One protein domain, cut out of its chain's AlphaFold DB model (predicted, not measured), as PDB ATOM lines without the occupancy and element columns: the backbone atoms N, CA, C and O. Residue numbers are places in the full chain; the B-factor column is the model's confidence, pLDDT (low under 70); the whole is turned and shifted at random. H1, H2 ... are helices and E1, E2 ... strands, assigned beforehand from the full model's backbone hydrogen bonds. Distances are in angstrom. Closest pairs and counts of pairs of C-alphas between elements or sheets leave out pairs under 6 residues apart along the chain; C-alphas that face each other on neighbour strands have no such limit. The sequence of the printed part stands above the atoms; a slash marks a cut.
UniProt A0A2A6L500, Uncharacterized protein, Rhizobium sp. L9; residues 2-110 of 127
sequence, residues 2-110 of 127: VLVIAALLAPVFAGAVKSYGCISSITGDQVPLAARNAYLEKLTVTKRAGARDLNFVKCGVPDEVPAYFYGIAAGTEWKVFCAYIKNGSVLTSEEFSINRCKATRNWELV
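This is residues 2 to 110 of the 127 residues of an uncharacterized protein of Rhizobium sp. L9 (UniProt A0A2A6L500). A strongly twisted sheet of five strands curls round one helix, H2, and a second long helix, H1, makes an arm at one end, with its residues 2 to 11 sticking out. The 109 printed residues hold, in order, H1 H2 H3 E1 E2 E3 E4 E5, a mixed class. The sheet is branched and antiparallel: E3 neighbours E1, E2 and E4, and E4 neighbours E5. The whole is loose, with a radius of gyration of the C-alphas of 16.7 A and spans of 64 by 26 by 25 A.

H1, residues 2 to 20, begins at C-alpha 2 (133.373, 91.661, 176.259) and is 26.6 A long. H2 is residues 28 to 45, 25.8 A, H3 53 to 56, E1 57 to 59 and E2 63 to 69. E3, residues 72 to 86, 40.8 A, bends by 60 degrees at residue 75. E4 is residues 89 to 99, 29.2 A. E5, residues 104 to 109, ends at C-alpha 109 (116.678, 133.053, 189.244).

H1 only grazes the sheet with residues 12 to 20; its closest C-alphas to E3 are Tyr 20 and Ala 74, 7.3 A. H2 is on the sheet, its closest C-alphas to E3 being Ala 35 and Val 80, 6.9 A. H2 touches H3 with residues 36 to 40 alone, closest at the C-alphas of Leu 40 and Leu 54, 6.2 A. H3 only grazes the sheet. O i to N i+4 pairs are within hydrogen-bond range in 13 of 15 for H1 and 12 of 14 for H2; H3 is too short for one. E2 E3 E4 E5 form a meander, each strand the antiparallel neighbour of the one before. Within hydrogen-bond range are N 58 and O 83 of E1 and E3, 2.9 A, N 65 and O 77 of E2 and E3, 2.8 A, N 80 and O 96 of E3 and E4, 2.8 A, and N 97 and O 105 of E4 and E5, 2.9 A.

The C-alphas farthest apart, Val 2 and Asn 87, are 63.6 A apart. The printed part has no cut and no long link. Residues 2 to 21 have pLDDT under 70.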
ATOM      1  N   VAL A   2     132.940  90.442 176.990       55.31
ATOM      2  CA  VAL A   2     133.373  91.661 176.259       55.31
ATOM      3  C   VAL A   2     132.238  92.358 175.481       55.31
ATOM      4  O   VAL A   2     132.106  93.576 175.544       55.31
ATOM      5  N   LEU A   3     131.352  91.596 174.827       52.75
ATOM      6  CA  LEU A   3     130.201  92.130 174.073       52.75
ATOM      7  C   LEU A   3     129.147  92.839 174.946       52.75
ATOM      8  O   LEU A   3     128.519  93.790 174.493       52.75
ATOM      9  N   VAL A   4     128.978  92.416 176.203       55.41
ATOM     10  CA  VAL A   4     127.997  93.013 177.130       55.41
ATOM     11  C   VAL A   4     128.495  94.367 177.641       55.41
ATOM     12  O   VAL A   4     127.725  95.317 177.739       55.41
ATOM     13  N   ILE A   5     129.803  94.483 177.890       57.91
ATOM     14  CA  ILE A   5     130.444  95.737 178.311       57.91
ATOM     15  C   ILE A   5     130.390  96.773 177.176       57.91
ATOM     16  O   ILE A   5     130.060  97.931 177.420       57.91
ATOM     17  N   ALA A   6     130.625  96.356 175.926       56.09
ATOM     18  CA  ALA A   6     130.520  97.241 174.764       56.09
ATOM     19  C   ALA A   6     129.087  97.769 174.544       56.09
ATOM     20  O   ALA A   6     128.907  98.954 174.267       56.09
ATOM     21  N   ALA A   7     128.067  96.920 174.729       56.25
ATOM     22  CA  ALA A   7     126.664  97.316 174.593       56.25
ATOM     23  C   ALA A   7     126.199  98.291 175.692       56.25
ATOM     24  O   ALA A   7     125.370  99.157 175.426       56.25
ATOM     25  N   LEU A   8     126.751  98.186 176.906       54.59
ATOM     26  CA  LEU A   8     126.452  99.102 178.014       54.59
ATOM     27  C   LEU A   8     127.162 100.455 177.877       54.59
ATOM     28  O   LEU A   8     126.613 101.478 178.276       54.59
ATOM     29  N   LEU A   9     128.360 100.481 177.291       53.91
ATOM     30  CA  LEU A   9     129.132 101.710 177.105       53.91
ATOM     31  C   LEU A   9     128.689 102.525 175.879       53.91
ATOM     32  O   LEU A   9     128.747 103.753 175.908       53.91
ATOM     33  N   ALA A  10     128.203 101.876 174.816       57.62
ATOM     34  CA  ALA A  10     127.742 102.543 173.594       57.62
ATOM     35  C   ALA A  10     126.693 103.663 173.815       57.62
ATOM     36  O   ALA A  10     126.886 104.755 173.270       57.62
ATOM     37  N   PRO A  11     125.624 103.482 174.622       56.53
ATOM     38  CA  PRO A  11     124.664 104.558 174.882       56.53
ATOM     39  C   PRO A  11     125.252 105.693 175.733       56.53
ATOM     40  O   PRO A  11     124.850 106.843 175.561       56.53
ATOM     41  N   VAL A  12     126.230 105.407 176.602       58.50
ATOM     42  CA  VAL A  12     126.917 106.430 177.413       58.50
ATOM     43  C   VAL A  12     127.752 107.343 176.515       58.50
ATOM     44  O   VAL A  12     127.660 108.566 176.620       58.50
ATOM     45  N   PHE A  13     128.496 106.762 175.570       53.84
ATOM     46  CA  PHE A  13     129.263 107.526 174.588       53.84
ATOM     47  C   PHE A  13     128.361 108.289 173.608       53.84
ATOM     48  O   PHE A  13     128.617 109.459 173.336       53.84
ATOM     49  N   ALA A  14     127.267 107.686 173.132       54.97
ATOM     50  CA  ALA A  14     126.312 108.372 172.259       54.97
ATOM     51  C   ALA A  14     125.620 109.559 172.961       54.97
ATOM     52  O   ALA A  14     125.432 110.616 172.356       54.97
ATOM     53  N   GLY A  15     125.284 109.411 174.248       53.16
ATOM     54  CA  GLY A  15     124.736 110.487 175.073       53.16
ATOM     55  C   GLY A  15     125.719 111.644 175.239       53.16
ATOM     56  O   GLY A  15     125.357 112.784 174.958       53.16
ATOM     57  N   ALA A  16     126.970 111.340 175.594       55.16
ATOM     58  CA  ALA A  16     128.025 112.337 175.762       55.16
ATOM     59  C   ALA A  16     128.325 113.104 174.462       55.16
ATOM     60  O   ALA A  16     128.431 114.328 174.486       55.16
ATOM     61  N   VAL A  17     128.386 112.417 173.313       58.50
ATOM     62  CA  VAL A  17     128.581 113.059 171.999       58.50
ATOM     63  C   VAL A  17     127.394 113.950 171.629       58.50
ATOM     64  O   VAL A  17     127.594 115.002 171.041       58.50
ATOM     65  N   LYS A  18     126.160 113.597 171.999       54.34
ATOM     66  CA  LYS A  18     124.992 114.445 171.717       54.34
ATOM     67  C   LYS A  18     124.933 115.694 172.603       54.34
ATOM     68  O   LYS A  18     124.450 116.729 172.156       54.34
ATOM     69  N   SER A  19     125.388 115.604 173.853       56.44
ATOM     70  CA  SER A  19     125.369 116.734 174.792       56.44
ATOM     71  C   SER A  19     126.605 117.638 174.704       56.44
ATOM     72  O   SER A  19     126.501 118.824 175.013       56.44
ATOM     73  N   TYR A  20     127.753 117.098 174.278       57.94
ATOM     74  CA  TYR A  20     129.045 117.804 174.239       57.94
ATOM     75  C   TYR A  20     129.714 117.840 172.858       57.94
ATOM     76  O   TYR A  20     130.691 118.561 172.676       57.94
ATOM     77  N   GLY A  21     129.213 117.085 171.881       58.72
ATOM     78  CA  GLY A  21     129.662 117.139 170.495       58.72
ATOM     79  C   GLY A  21     128.812 118.114 169.685       58.72
ATOM     80  O   GLY A  21     127.588 118.020 169.641       58.72
ATOM     81  N   CYS A  22     129.469 119.050 169.010       72.88
ATOM     82  CA  CYS A  22     128.836 120.019 168.126       72.88
ATOM     83  C   CYS A  22     129.676 120.237 166.872       72.88
ATOM     84  O   CYS A  22     130.900 120.169 166.904       72.88
ATOM     85  N   ILE A  23     128.992 120.537 165.766       70.25
ATOM     86  CA  ILE A  23     129.621 120.867 164.479       70.25
ATOM     87  C   ILE A  23     130.284 122.254 164.544       70.25
ATOM     88  O   ILE A  23     131.300 122.497 163.902       70.25
ATOM     89  N   SER A  24     129.723 123.161 165.348       72.94
ATOM     90  CA  SER A  24     130.263 124.492 165.615       72.94
ATOM     91  C   SER A  24     130.470 124.637 167.114       72.94
ATOM     92  O   SER A  24     129.523 124.479 167.885       72.94
ATOM     93  N   SER A  25     131.710 124.921 167.509       81.75
ATOM     94  CA  SER A  25     132.065 125.208 168.895       81.75
ATOM     95  C   SER A  25     132.301 126.703 169.093       81.75
ATOM     96  O   SER A  25     132.712 127.395 168.161       81.75
ATOM     97  N   ILE A  26     132.010 127.192 170.296       84.00
ATOM     98  CA  ILE A  26     132.378 128.537 170.741       84.00
ATOM     99  C   ILE A  26     133.662 128.494 171.560       84.00
ATOM    100  O   ILE A  26     133.896 127.576 172.351       84.00
ATOM    101  N   THR A  27     134.479 129.518 171.367       85.50
ATOM    102  CA  THR A  27     135.674 129.819 172.156       85.50
ATOM    103  C   THR A  27     135.338 130.823 173.262       85.50
ATOM    104  O   THR A  27     134.278 131.450 173.228       85.50
ATOM    105  N   GLY A  28     136.213 130.970 174.263       82.12
ATOM    106  CA  GLY A  28     135.952 131.802 175.450       82.12
ATOM    107  C   GLY A  28     135.593 133.263 175.135       82.12
ATOM    108  O   GLY A  28     134.722 133.839 175.778       82.12
ATOM    109  N   ASP A  29     136.178 133.837 174.085       86.94
ATOM    110  CA  ASP A  29     135.882 135.184 173.570       86.94
ATOM    111  C   ASP A  29     134.464 135.318 172.983       86.94
ATOM    112  O   ASP A  29     133.878 136.400 172.994       86.94
ATOM    113  N   GLN A  30     133.879 134.217 172.511       88.69
ATOM    114  CA  GLN A  30     132.531 134.181 171.942       88.69
ATOM    115  C   GLN A  30     131.448 133.915 172.996       88.69
ATOM    116  O   GLN A  30     130.263 134.147 172.730       88.69
ATOM    117  N   VAL A  31     131.830 133.454 174.193       89.88
ATOM    118  CA  VAL A  31     130.905 133.111 175.283       89.88
ATOM    119  C   VAL A  31     130.044 134.298 175.723       89.88
ATOM    120  O   VAL A  31     128.830 134.111 175.797       89.88
ATOM    121  N   PRO A  32     130.573 135.520 175.952       90.44
ATOM    122  CA  PRO A  32     129.744 136.637 176.410       90.44
ATOM    123  C   PRO A  32     128.615 136.983 175.431       90.44
ATOM    124  O   PRO A  32     127.476 137.225 175.835       90.44
ATOM    125  N   LEU A  33     128.914 136.970 174.126       90.12
ATOM    126  CA  LEU A  33     127.927 137.249 173.086       90.12
ATOM    127  C   LEU A  33     126.919 136.099 172.949       90.12
ATOM    128  O   LEU A  33     125.716 136.345 172.853       90.12
ATOM    129  N   ALA A  34     127.394 134.851 172.971       91.94
ATOM    130  CA  ALA A  34     126.537 133.670 172.906       91.94
ATOM    131  C   ALA A  34     125.574 133.598 174.103       91.94
ATOM    132  O   ALA A  34     124.383 133.364 173.915       91.94
ATOM    133  N   ALA A  35     126.067 133.873 175.312       91.75
ATOM    134  CA  ALA A  35     125.274 133.897 176.531       91.75
ATOM    135  C   ALA A  35     124.220 135.013 176.508       91.75
ATOM    136  O   ALA A  35     123.054 134.763 176.809       91.75
ATOM    137  N   ARG A  36     124.587 136.225 176.064       91.75
ATOM    138  CA  ARG A  36     123.632 137.333 175.903       91.75
ATOM    139  C   ARG A  36     122.502 136.979 174.934       91.75
ATOM    140  O   ARG A  36     121.339 137.242 175.237       91.75
ATOM    141  N   ASN A  37     122.833 136.376 173.792       91.81
ATOM    142  CA  ASN A  37     121.841 135.941 172.808       91.81
ATOM    143  C   ASN A  37     120.927 134.846 173.372       91.81
ATOM    144  O   ASN A  37     119.711 134.956 173.245       91.81
ATOM    145  N   ALA A  38     121.496 133.839 174.041       92.12
ATOM    146  CA  ALA A  38     120.726 132.759 174.652       92.12
ATOM    147  C   ALA A  38     119.777 133.269 175.749       92.12
ATOM    148  O   ALA A  38     118.631 132.830 175.840       92.12
ATOM    149  N   TYR A  39     120.218 134.242 176.554       92.62
ATOM    150  CA  TYR A  39     119.361 134.861 177.561       92.62
ATOM    151  C   TYR A  39     118.232 135.679 176.933       92.62
ATOM    152  O   TYR A  39     117.082 135.542 177.344       92.62
ATOM    153  N   LEU A  40     118.511 136.480 175.896       90.62
ATOM    154  CA  LEU A  40     117.457 137.209 175.185       90.62
ATOM    155  C   LEU A  40     116.434 136.257 174.556       90.62
ATOM    156  O   LEU A  40     115.232 136.515 174.634       90.62
ATOM    157  N   GLU A  41     116.892 135.168 173.941       90.56
ATOM    158  CA  GLU A  41     116.018 134.143 173.375       90.56
ATOM    159  C   GLU A  41     115.097 133.573 174.457       90.56
ATOM    160  O   GLU A  41     113.875 133.579 174.294       90.56
ATOM    161  N   LYS A  42     115.654 133.202 175.617       89.31
ATOM    162  CA  LYS A  42     114.867 132.733 176.760       89.31
ATOM    163  C   LYS A  42     113.862 133.778 177.252       89.31
ATOM    164  O   LYS A  42     112.699 133.445 177.494       89.31
ATOM    165  N   LEU A  43     114.261 135.044 177.382       87.88
ATOM    166  CA  LEU A  43     113.357 136.129 177.781       87.88
ATOM    167  C   LEU A  43     112.233 136.352 176.763       87.88
ATOM    168  O   LEU A  43     111.097 136.632 177.147       87.88
ATOM    169  N   THR A  44     112.536 136.200 175.474       87.69
ATOM    170  CA  THR A  44     111.560 136.337 174.386       87.69
ATOM    171  C   THR A  44     110.555 135.185 174.421       87.69
ATOM    172  O   THR A  44     109.348 135.416 174.369       87.69
ATOM    173  N   VAL A  45     111.032 133.947 174.598       87.06
ATOM    174  CA  VAL A  45     110.187 132.747 174.742       87.06
ATOM    175  C   VAL A  45     109.299 132.835 175.986       87.06
ATOM    176  O   VAL A  45     108.116 132.502 175.931       87.06
ATOM    177  N   THR A  46     109.832 133.347 177.097       84.44
ATOM    178  CA  THR A  46     109.079 133.550 178.349       84.44
ATOM    179  C   THR A  46     108.232 134.829 178.359       84.44
ATOM    180  O   THR A  46     107.603 135.132 179.371       84.44
ATOM    181  N   LYS A  47     108.177 135.572 177.241       80.75
ATOM    182  CA  LYS A  47     107.443 136.843 177.076       80.75
ATOM    183  C   LYS A  47     107.811 137.924 178.106       80.75
ATOM    184  O   LYS A  47     107.011 138.818 178.376       80.75
ATOM    185  N   ARG A  48     109.020 137.862 178.671       76.75
ATOM    186  CA  ARG A  48     109.565 138.866 179.603       76.75
ATOM    187  C   ARG A  48     110.255 140.029 178.883       76.75
ATOM    188  O   ARG A  48     110.370 141.112 179.453       76.75
ATOM    189  N   ALA A  49     110.688 139.825 177.638       79.00
ATOM    190  CA  ALA A  49     111.306 140.848 176.795       79.00
ATOM    191  C   ALA A  49     110.861 140.719 175.329       79.00
ATOM    192  O   ALA A  49     110.365 139.674 174.904       79.00
ATOM    193  N   GLY A  50     111.031 141.788 174.551       76.75
ATOM    194  CA  GLY A  50     110.861 141.755 173.100       76.75
ATOM    195  C   GLY A  50     112.129 141.272 172.390       76.75
ATOM    196  O   GLY A  50     113.239 141.483 172.869       76.75
ATOM    197  N   ALA A  51     111.990 140.715 171.184       74.69
ATOM    198  CA  ALA A  51     113.112 140.181 170.394       74.69
ATOM    199  C   ALA A  51     114.217 141.208 170.043       74.69
ATOM    200  O   ALA A  51     115.273 140.837 169.540       74.69
ATOM    201  N   ARG A  52     113.982 142.506 170.277       76.75
ATOM    202  CA  ARG A  52     114.937 143.602 170.031       76.75
ATOM    203  C   ARG A  52     115.625 144.113 171.301       76.75
ATOM    204  O   ARG A  52     116.440 145.027 171.219       76.75
ATOM    205  N   ASP A  53     115.350 143.514 172.457       82.19
ATOM    206  CA  ASP A  53     115.799 144.012 173.760       82.19
ATOM    207  C   ASP A  53     117.242 143.598 174.125       82.19
ATOM    208  O   ASP A  53     117.653 143.706 175.278       82.19
ATOM    209  N   LEU A  54     118.060 143.182 173.148       77.06
ATOM    210  CA  LEU A  54     119.448 142.749 173.370       77.06
ATOM    211  C   LEU A  54     120.293 143.810 174.100       77.06
ATOM    212  O   LEU A  54     121.153 143.474 174.908       77.06
ATOM    213  N   ASN A  55     120.029 145.094 173.840       82.75
ATOM    214  CA  ASN A  55     120.748 146.219 174.449       82.75
ATOM    215  C   ASN A  55     120.473 146.377 175.954       82.75
ATOM    216  O   ASN A  55     121.300 146.933 176.680       82.75
ATOM    217  N   PHE A  56     119.323 145.881 176.411       86.25
ATOM    218  CA  PHE A  56     118.902 145.886 177.811       86.25
ATOM    219  C   PHE A  56     119.416 144.660 178.572       86.25
ATOM    220  O   PHE A  56     119.368 144.632 179.800       86.25
ATOM    221  N   VAL A  57     119.932 143.652 177.865       88.81
ATOM    222  CA  VAL A  57     120.588 142.508 178.491       88.81
ATOM    223  C   VAL A  57     122.036 142.858 178.816       88.81
ATOM    224  O   VAL A  57     122.851 143.151 177.937       88.81
ATOM    225  N   LYS A  58     122.385 142.757 180.094       89.12
ATOM    226  CA  LYS A  58     123.759 142.858 180.585       89.12
ATOM    227  C   LYS A  58     124.158 141.512 181.165       89.12
ATOM    228  O   LYS A  58     123.395 140.933 181.922       89.12
ATOM    229  N   CYS A  59     125.334 141.021 180.803       89.12
ATOM    230  CA  CYS A  59     125.873 139.778 181.340       89.12
ATOM    231  C   CYS A  59     127.222 140.063 181.993       89.12
ATOM    232  O   CYS A  59     127.943 140.950 181.525       89.12
ATOM    233  N   GLY A  60     127.520 139.347 183.073       87.44
ATOM    234  CA  GLY A  60     128.820 139.366 183.734       87.44
ATOM    235  C   GLY A  60     129.899 138.672 182.905       87.44
ATOM    236  O   GLY A  60     129.631 138.111 181.837       87.44
ATOM    237  N   VAL A  61     131.130 138.724 183.411       87.69
ATOM    238  CA  VAL A  61     132.243 137.953 182.846       87.69
ATOM    239  C   VAL A  61     131.946 136.463 183.061       87.69
ATOM    240  O   VAL A  61     131.560 136.092 184.167       87.69
ATOM    241  N   PRO A  62     132.051 135.620 182.022       89.81
ATOM    242  CA  PRO A  62     131.819 134.191 182.159       89.81
ATOM    243  C   PRO A  62     132.940 133.522 182.962       89.81
ATOM    244  O   PRO A  62     134.113 133.681 182.626       89.81
ATOM    245  N   ASP A  63     132.571 132.708 183.947       90.00
ATOM    246  CA  ASP A  63     133.516 131.914 184.733       90.00
ATOM    247  C   ASP A  63     133.671 130.522 184.124       90.00
ATOM    248  O   ASP A  63     132.701 129.767 184.002       90.00
ATOM    249  N   GLU A  64     134.894 130.175 183.725       90.69
ATOM    250  CA  GLU A  64     135.202 128.861 183.169       90.69
ATOM    251  C   GLU A  64     135.212 127.795 184.271       90.69
ATOM    252  O   GLU A  64     135.984 127.865 185.227       90.69
ATOM    253  N   VAL A  65     134.364 126.780 184.118       88.38
ATOM    254  CA  VAL A  65     134.232 125.664 185.052       88.38
ATOM    255  C   VAL A  65     134.325 124.323 184.320       88.38
ATOM    256  O   VAL A  65     133.863 124.181 183.182       88.38
ATOM    257  N   PRO A  66     134.905 123.290 184.950       85.56
ATOM    258  CA  PRO A  66     134.883 121.950 184.387       85.56
ATOM    259  C   PRO A  66     133.442 121.427 184.301       85.56
ATOM    260  O   PRO A  66     132.689 121.438 185.276       85.56
ATOM    261  N   ALA A  67     133.065 120.941 183.120       82.44
ATOM    262  CA  ALA A  67     131.790 120.286 182.890       82.44
ATOM    263  C   ALA A  67     131.907 118.802 183.239       82.44
ATOM    264  O   ALA A  67     132.781 118.104 182.721       82.44
ATOM    265  N   TYR A  68     130.992 118.300 184.065       78.19
ATOM    266  CA  TYR A  68     130.942 116.888 184.431       78.19
ATOM    267  C   TYR A  68     129.717 116.200 183.830       78.19
ATOM    268  O   TYR A  68     128.611 116.745 183.834       78.19
ATOM    269  N   PHE A  69     129.915 114.973 183.356       72.00
ATOM    270  CA  PHE A  69     128.864 114.052 182.943       72.00
ATOM    271  C   PHE A  69     129.034 112.757 183.738       72.00
ATOM    272  O   PHE A  69     130.041 112.069 183.593       72.00
ATOM    273  N   TYR A  70     128.090 112.458 184.638       71.56
ATOM    274  CA  TYR A  70     128.170 111.318 185.570       71.56
ATOM    275  C   TYR A  70     129.501 111.231 186.348       71.56
ATOM    276  O   TYR A  70     130.077 110.158 186.505       71.56
ATOM    277  N   GLY A  71     130.016 112.371 186.822       74.56
ATOM    278  CA  GLY A  71     131.267 112.443 187.591       74.56
ATOM    279  C   GLY A  71     132.551 112.404 186.756       74.56
ATOM    280  O   GLY A  71     133.635 112.570 187.306       74.56
ATOM    281  N   ILE A  72     132.454 112.247 185.433       73.25
ATOM    282  CA  ILE A  72     133.596 112.292 184.514       73.25
ATOM    283  C   ILE A  72     133.678 113.691 183.905       73.25
ATOM    284  O   ILE A  72     132.669 114.219 183.436       73.25
ATOM    285  N   ALA A  73     134.870 114.294 183.900       74.56
ATOM    286  CA  ALA A  73     135.104 115.557 183.209       74.56
ATOM    287  C   ALA A  73     134.849 115.369 181.702       74.56
ATOM    288  O   ALA A  73     135.576 114.650 181.021       74.56
ATOM    289  N   ALA A  74     133.781 115.989 181.202       73.81
ATOM    290  CA  ALA A  74     133.295 115.870 179.829       73.81
ATOM    291  C   ALA A  74     133.623 117.106 178.975       73.81
ATOM    292  O   ALA A  74     133.344 117.127 177.778       73.81
ATOM    293  N   GLY A  75     134.225 118.134 179.579       80.31
ATOM    294  CA  GLY A  75     134.708 119.313 178.876       80.31
ATOM    295  C   GLY A  75     134.718 120.555 179.755       80.31
ATOM    296  O   GLY A  75     134.854 120.478 180.974       80.31
ATOM    297  N   THR A  76     134.545 121.697 179.101       85.38
ATOM    298  CA  THR A  76     134.442 123.014 179.726       85.38
ATOM    299  C   THR A  76     133.023 123.542 179.581       85.38
ATOM    300  O   THR A  76     132.428 123.455 178.501       85.38
ATOM    301  N   GLU A  77     132.527 124.159 180.643       90.88
ATOM    302  CA  GLU A  77     131.363 125.030 180.629       90.88
ATOM    303  C   GLU A  77     131.711 126.398 181.187       90.88
ATOM    304  O   GLU A  77     132.702 126.568 181.886       90.88
ATOM    305  N   TRP A  78     130.880 127.375 180.869       93.12
ATOM    306  CA  TRP A  78     130.986 128.710 181.419       93.12
ATOM    307  C   TRP A  78     129.733 129.020 182.204       93.12
ATOM    308  O   TRP A  78     128.627 128.917 181.669       93.12
ATOM    309  N   LYS A  79     129.906 129.406 183.462       93.12
ATOM    310  CA  LYS A  79     128.834 130.006 184.245       93.12
ATOM    311  C   LYS A  79     128.713 131.468 183.868       93.12
ATOM    312  O   LYS A  79     129.708 132.184 183.809       93.12
ATOM    313  N   VAL A  80     127.494 131.897 183.577       91.62
ATOM    314  CA  VAL A  80     127.203 133.262 183.165       91.62
ATOM    315  C   VAL A  80     126.012 133.768 183.949       91.62
ATOM    316  O   VAL A  80     124.962 133.132 184.009       91.62
ATOM    317  N   PHE A  81     126.182 134.956 184.506       91.81
ATOM    318  CA  PHE A  81     125.103 135.735 185.076       91.81
ATOM    319  C   PHE A  81     124.619 136.749 184.042       91.81
ATOM    320  O   PHE A  81     125.429 137.513 183.508       91.81
ATOM    321  N   CYS A  82     123.316 136.795 183.775       91.06
ATOM    322  CA  CYS A  82     122.712 137.816 182.925       91.06
ATOM    323  C   CYS A  82     121.508 138.465 183.612       91.06
ATOM    324  O   CYS A  82     120.710 137.817 184.279       91.06
ATOM    325  N   ALA A  83     121.352 139.766 183.390       90.81
ATOM    326  CA  ALA A  83     120.265 140.579 183.896       90.81
ATOM    327  C   ALA A  83     119.598 141.347 182.754       90.81
ATOM    328  O   ALA A  83     120.254 141.820 181.819       90.81
ATOM    329  N   TYR A  84     118.282 141.483 182.843       89.69
ATOM    330  CA  TYR A  84     117.489 142.321 181.958       89.69
ATOM    331  C   TYR A  84     117.180 143.635 182.667       89.69
ATOM    332  O   TYR A  84     116.458 143.656 183.665       89.69
ATOM    333  N   ILE A  85     117.756 144.725 182.161       88.44
ATOM    334  CA  ILE A  85     117.700 146.050 182.779       88.44
ATOM    335  C   ILE A  85     116.991 147.011 181.835       88.44
ATOM    336  O   ILE A  85     117.502 147.329 180.761       88.44
ATOM    337  N   LYS A  86     115.837 147.526 182.251       85.06
ATOM    338  CA  LYS A  86     115.054 148.483 181.464       85.06
ATOM    339  C   LYS A  86     114.727 149.697 182.312       85.06
ATOM    340  O   LYS A  86     114.328 149.559 183.463       85.06
ATOM    341  N   ASN A  87     114.906 150.890 181.746       86.06
ATOM    342  CA  ASN A  87     114.674 152.163 182.440       86.06
ATOM    343  C   ASN A  87     115.409 152.254 183.797       86.06
ATOM    344  O   ASN A  87     114.854 152.738 184.777       86.06
ATOM    345  N   GLY A  88     116.635 151.725 183.872       80.69
ATOM    346  CA  GLY A  88     117.446 151.722 185.096       80.69
ATOM    347  C   GLY A  88     117.026 150.710 186.169       80.69
ATOM    348  O   GLY A  88     117.665 150.653 187.211       80.69
ATOM    349  N   SER A  89     115.993 149.897 185.927       81.00
ATOM    350  CA  SER A  89     115.529 148.862 186.859       81.00
ATOM    351  C   SER A  89     115.886 147.465 186.360       81.00
ATOM    352  O   SER A  89     115.683 147.153 185.183       81.00
ATOM    353  N   VAL A  90     116.394 146.615 187.255       85.50
ATOM    354  CA  VAL A  90     116.579 145.182 186.987       85.50
ATOM    355  C   VAL A  90     115.208 144.518 187.048       85.50
ATOM    356  O   VAL A  90     114.570 144.504 188.095       85.50
ATOM    357  N   LEU A  91     114.736 144.002 185.915       86.12
ATOM    358  CA  LEU A  91     113.437 143.333 185.828       86.12
ATOM    359  C   LEU A  91     113.536 141.843 186.155       86.12
ATOM    360  O   LEU A  91     112.592 141.261 186.676       86.12
ATOM    361  N   THR A  92     114.657 141.214 185.800       88.50
ATOM    362  CA  THR A  92     114.948 139.812 186.115       88.50
ATOM    363  C   THR A  92     116.435 139.534 185.907       88.50
ATOM    364  O   THR A  92     117.065 140.105 185.008       88.50
ATOM    365  N   SER A  93     116.984 138.653 186.732       89.75
ATOM    366  CA  SER A  93     118.358 138.167 186.655       89.75
ATOM    367  C   SER A  93     118.390 136.660 186.813       89.75
ATOM    368  O   SER A  93     117.658 136.097 187.629       89.75
ATOM    369  N   GLU A  94     119.244 136.015 186.028       91.19
ATOM    370  CA  GLU A  94     119.434 134.574 186.069       91.19
ATOM    371  C   GLU A  94     120.921 134.222 185.952       91.19
ATOM    372  O   GLU A  94     121.666 134.838 185.183       91.19
ATOM    373  N   GLU A  95     121.337 133.203 186.698       93.19
ATOM    374  CA  GLU A  95     122.579 132.471 186.457       93.19
ATOM    375  C   GLU A  95     122.261 131.240 185.605       93.19
ATOM    376  O   GLU A  95     121.224 130.594 185.765       93.19
ATOM    377  N   PHE A  96     123.147 130.922 184.667       93.19
ATOM    378  CA  PHE A  96     123.077 129.692 183.894       93.19
ATOM    379  C   PHE A  96     124.459 129.254 183.429       93.19
ATOM    380  O   PHE A  96     125.425 130.011 183.442       93.19
ATOM    381  N   SER A  97     124.558 128.005 182.994       92.06
ATOM    382  CA  SER A  97     125.762 127.464 182.368       92.06
ATOM    383  C   SER A  97     125.571 127.373 180.860       92.06
ATOM    384  O   SER A  97     124.515 126.932 180.406       92.06
ATOM    385  N   ILE A  98     126.588 127.738 180.081       92.06
ATOM    386  CA  ILE A  98     126.661 127.524 178.633       92.06
ATOM    387  C   ILE A  98     127.896 126.685 178.305       92.06
ATOM    388  O   ILE A  98     128.978 126.935 178.827       92.06
ATOM    389  N   ASN A  99     127.752 125.671 177.457       90.25
ATOM    390  CA  ASN A  99     128.880 124.830 177.049       90.25
ATOM    391  C   ASN A  99     129.480 125.268 175.704       90.25
ATOM    392  O   ASN A  99     128.952 126.141 175.008       90.25
ATOM    393  N   ARG A 100     130.568 124.605 175.291       86.94
ATOM    394  CA  ARG A 100     131.223 124.823 173.982       86.94
ATOM    395  C   ARG A 100     130.288 124.677 172.787       86.94
ATOM    396  O   ARG A 100     130.584 125.208 171.727       86.94
ATOM    397  N   CYS A 101     129.158 124.006 172.952       87.25
ATOM    398  CA  CYS A 101     128.157 123.784 171.920       87.25
ATOM    399  C   CYS A 101     126.982 124.760 171.985       87.25
ATOM    400  O   CYS A 101     125.958 124.515 171.351       87.25
ATOM    401  N   LYS A 102     127.116 125.862 172.739       87.88
ATOM    402  CA  LYS A 102     126.060 126.859 172.992       87.88
ATOM    403  C   LYS A 102     124.836 126.299 173.726       87.88
ATOM    404  O   LYS A 102     123.842 127.005 173.862       87.88
ATOM    405  N   ALA A 103     124.890 125.058 174.210       87.81
ATOM    406  CA  ALA A 103     123.799 124.488 174.980       87.81
ATOM    407  C   ALA A 103     123.787 125.131 176.368       87.81
ATOM    408  O   ALA A 103     124.827 125.192 177.030       87.81
ATOM    409  N   THR A 104     122.618 125.609 176.789       90.38
ATOM    410  CA  THR A 104     122.422 126.244 178.094       90.38
ATOM    411  C   THR A 104     121.726 125.306 179.075       90.38
ATOM    412  O   THR A 104     120.889 124.491 178.684       90.38
ATOM    413  N   ARG A 105     122.076 125.402 180.360       88.81
ATOM    414  CA  ARG A 105     121.516 124.577 181.442       88.81
ATOM    415  C   ARG A 105     121.631 125.267 182.802       88.81
ATOM    416  O   ARG A 105     122.264 126.312 182.897       88.81
ATOM    417  N   ASN A 106     121.057 124.649 183.837       89.50
ATOM    418  CA  ASN A 106     121.116 125.117 185.230       89.50
ATOM    419  C   ASN A 106     120.649 126.570 185.378       89.50
ATOM    420  O   ASN A 106     121.348 127.401 185.938       89.50
ATOM    421  N   TRP A 107     119.500 126.882 184.780       91.38
ATOM    422  CA  TRP A 107     118.928 128.216 184.833       91.38
ATOM    423  C   TRP A 107     118.308 128.480 186.202       91.38
ATOM    424  O   TRP A 107     117.306 127.851 186.546       91.38
ATOM    425  N   GLU A 108     118.850 129.445 186.929       90.94
ATOM    426  CA  GLU A 108     118.411 129.794 188.275       90.94
ATOM    427  C   GLU A 108     118.132 131.291 188.361       90.94
ATOM    428  O   GLU A 108     118.920 132.105 187.884       90.94
ATOM    429  N   LEU A 109     116.987 131.657 188.944       88.31
ATOM    430  CA  LEU A 109     116.678 133.053 189.244       88.31
ATOM    431  C   LEU A 109     117.574 133.522 190.384       88.31
ATOM    432  O   LEU A 109     117.698 132.845 191.402       88.31
ATOM    433  N   VAL A 110     118.154 134.702 190.216       83.44
ATOM    434  CA  VAL A 110     118.975 135.343 191.240       83.44
ATOM    435  C   VAL A 110     118.239 136.607 191.660       83.44
ATOM    436  O   VAL A 110     118.224 137.585 190.911       83.44
TER     437      VAL A 110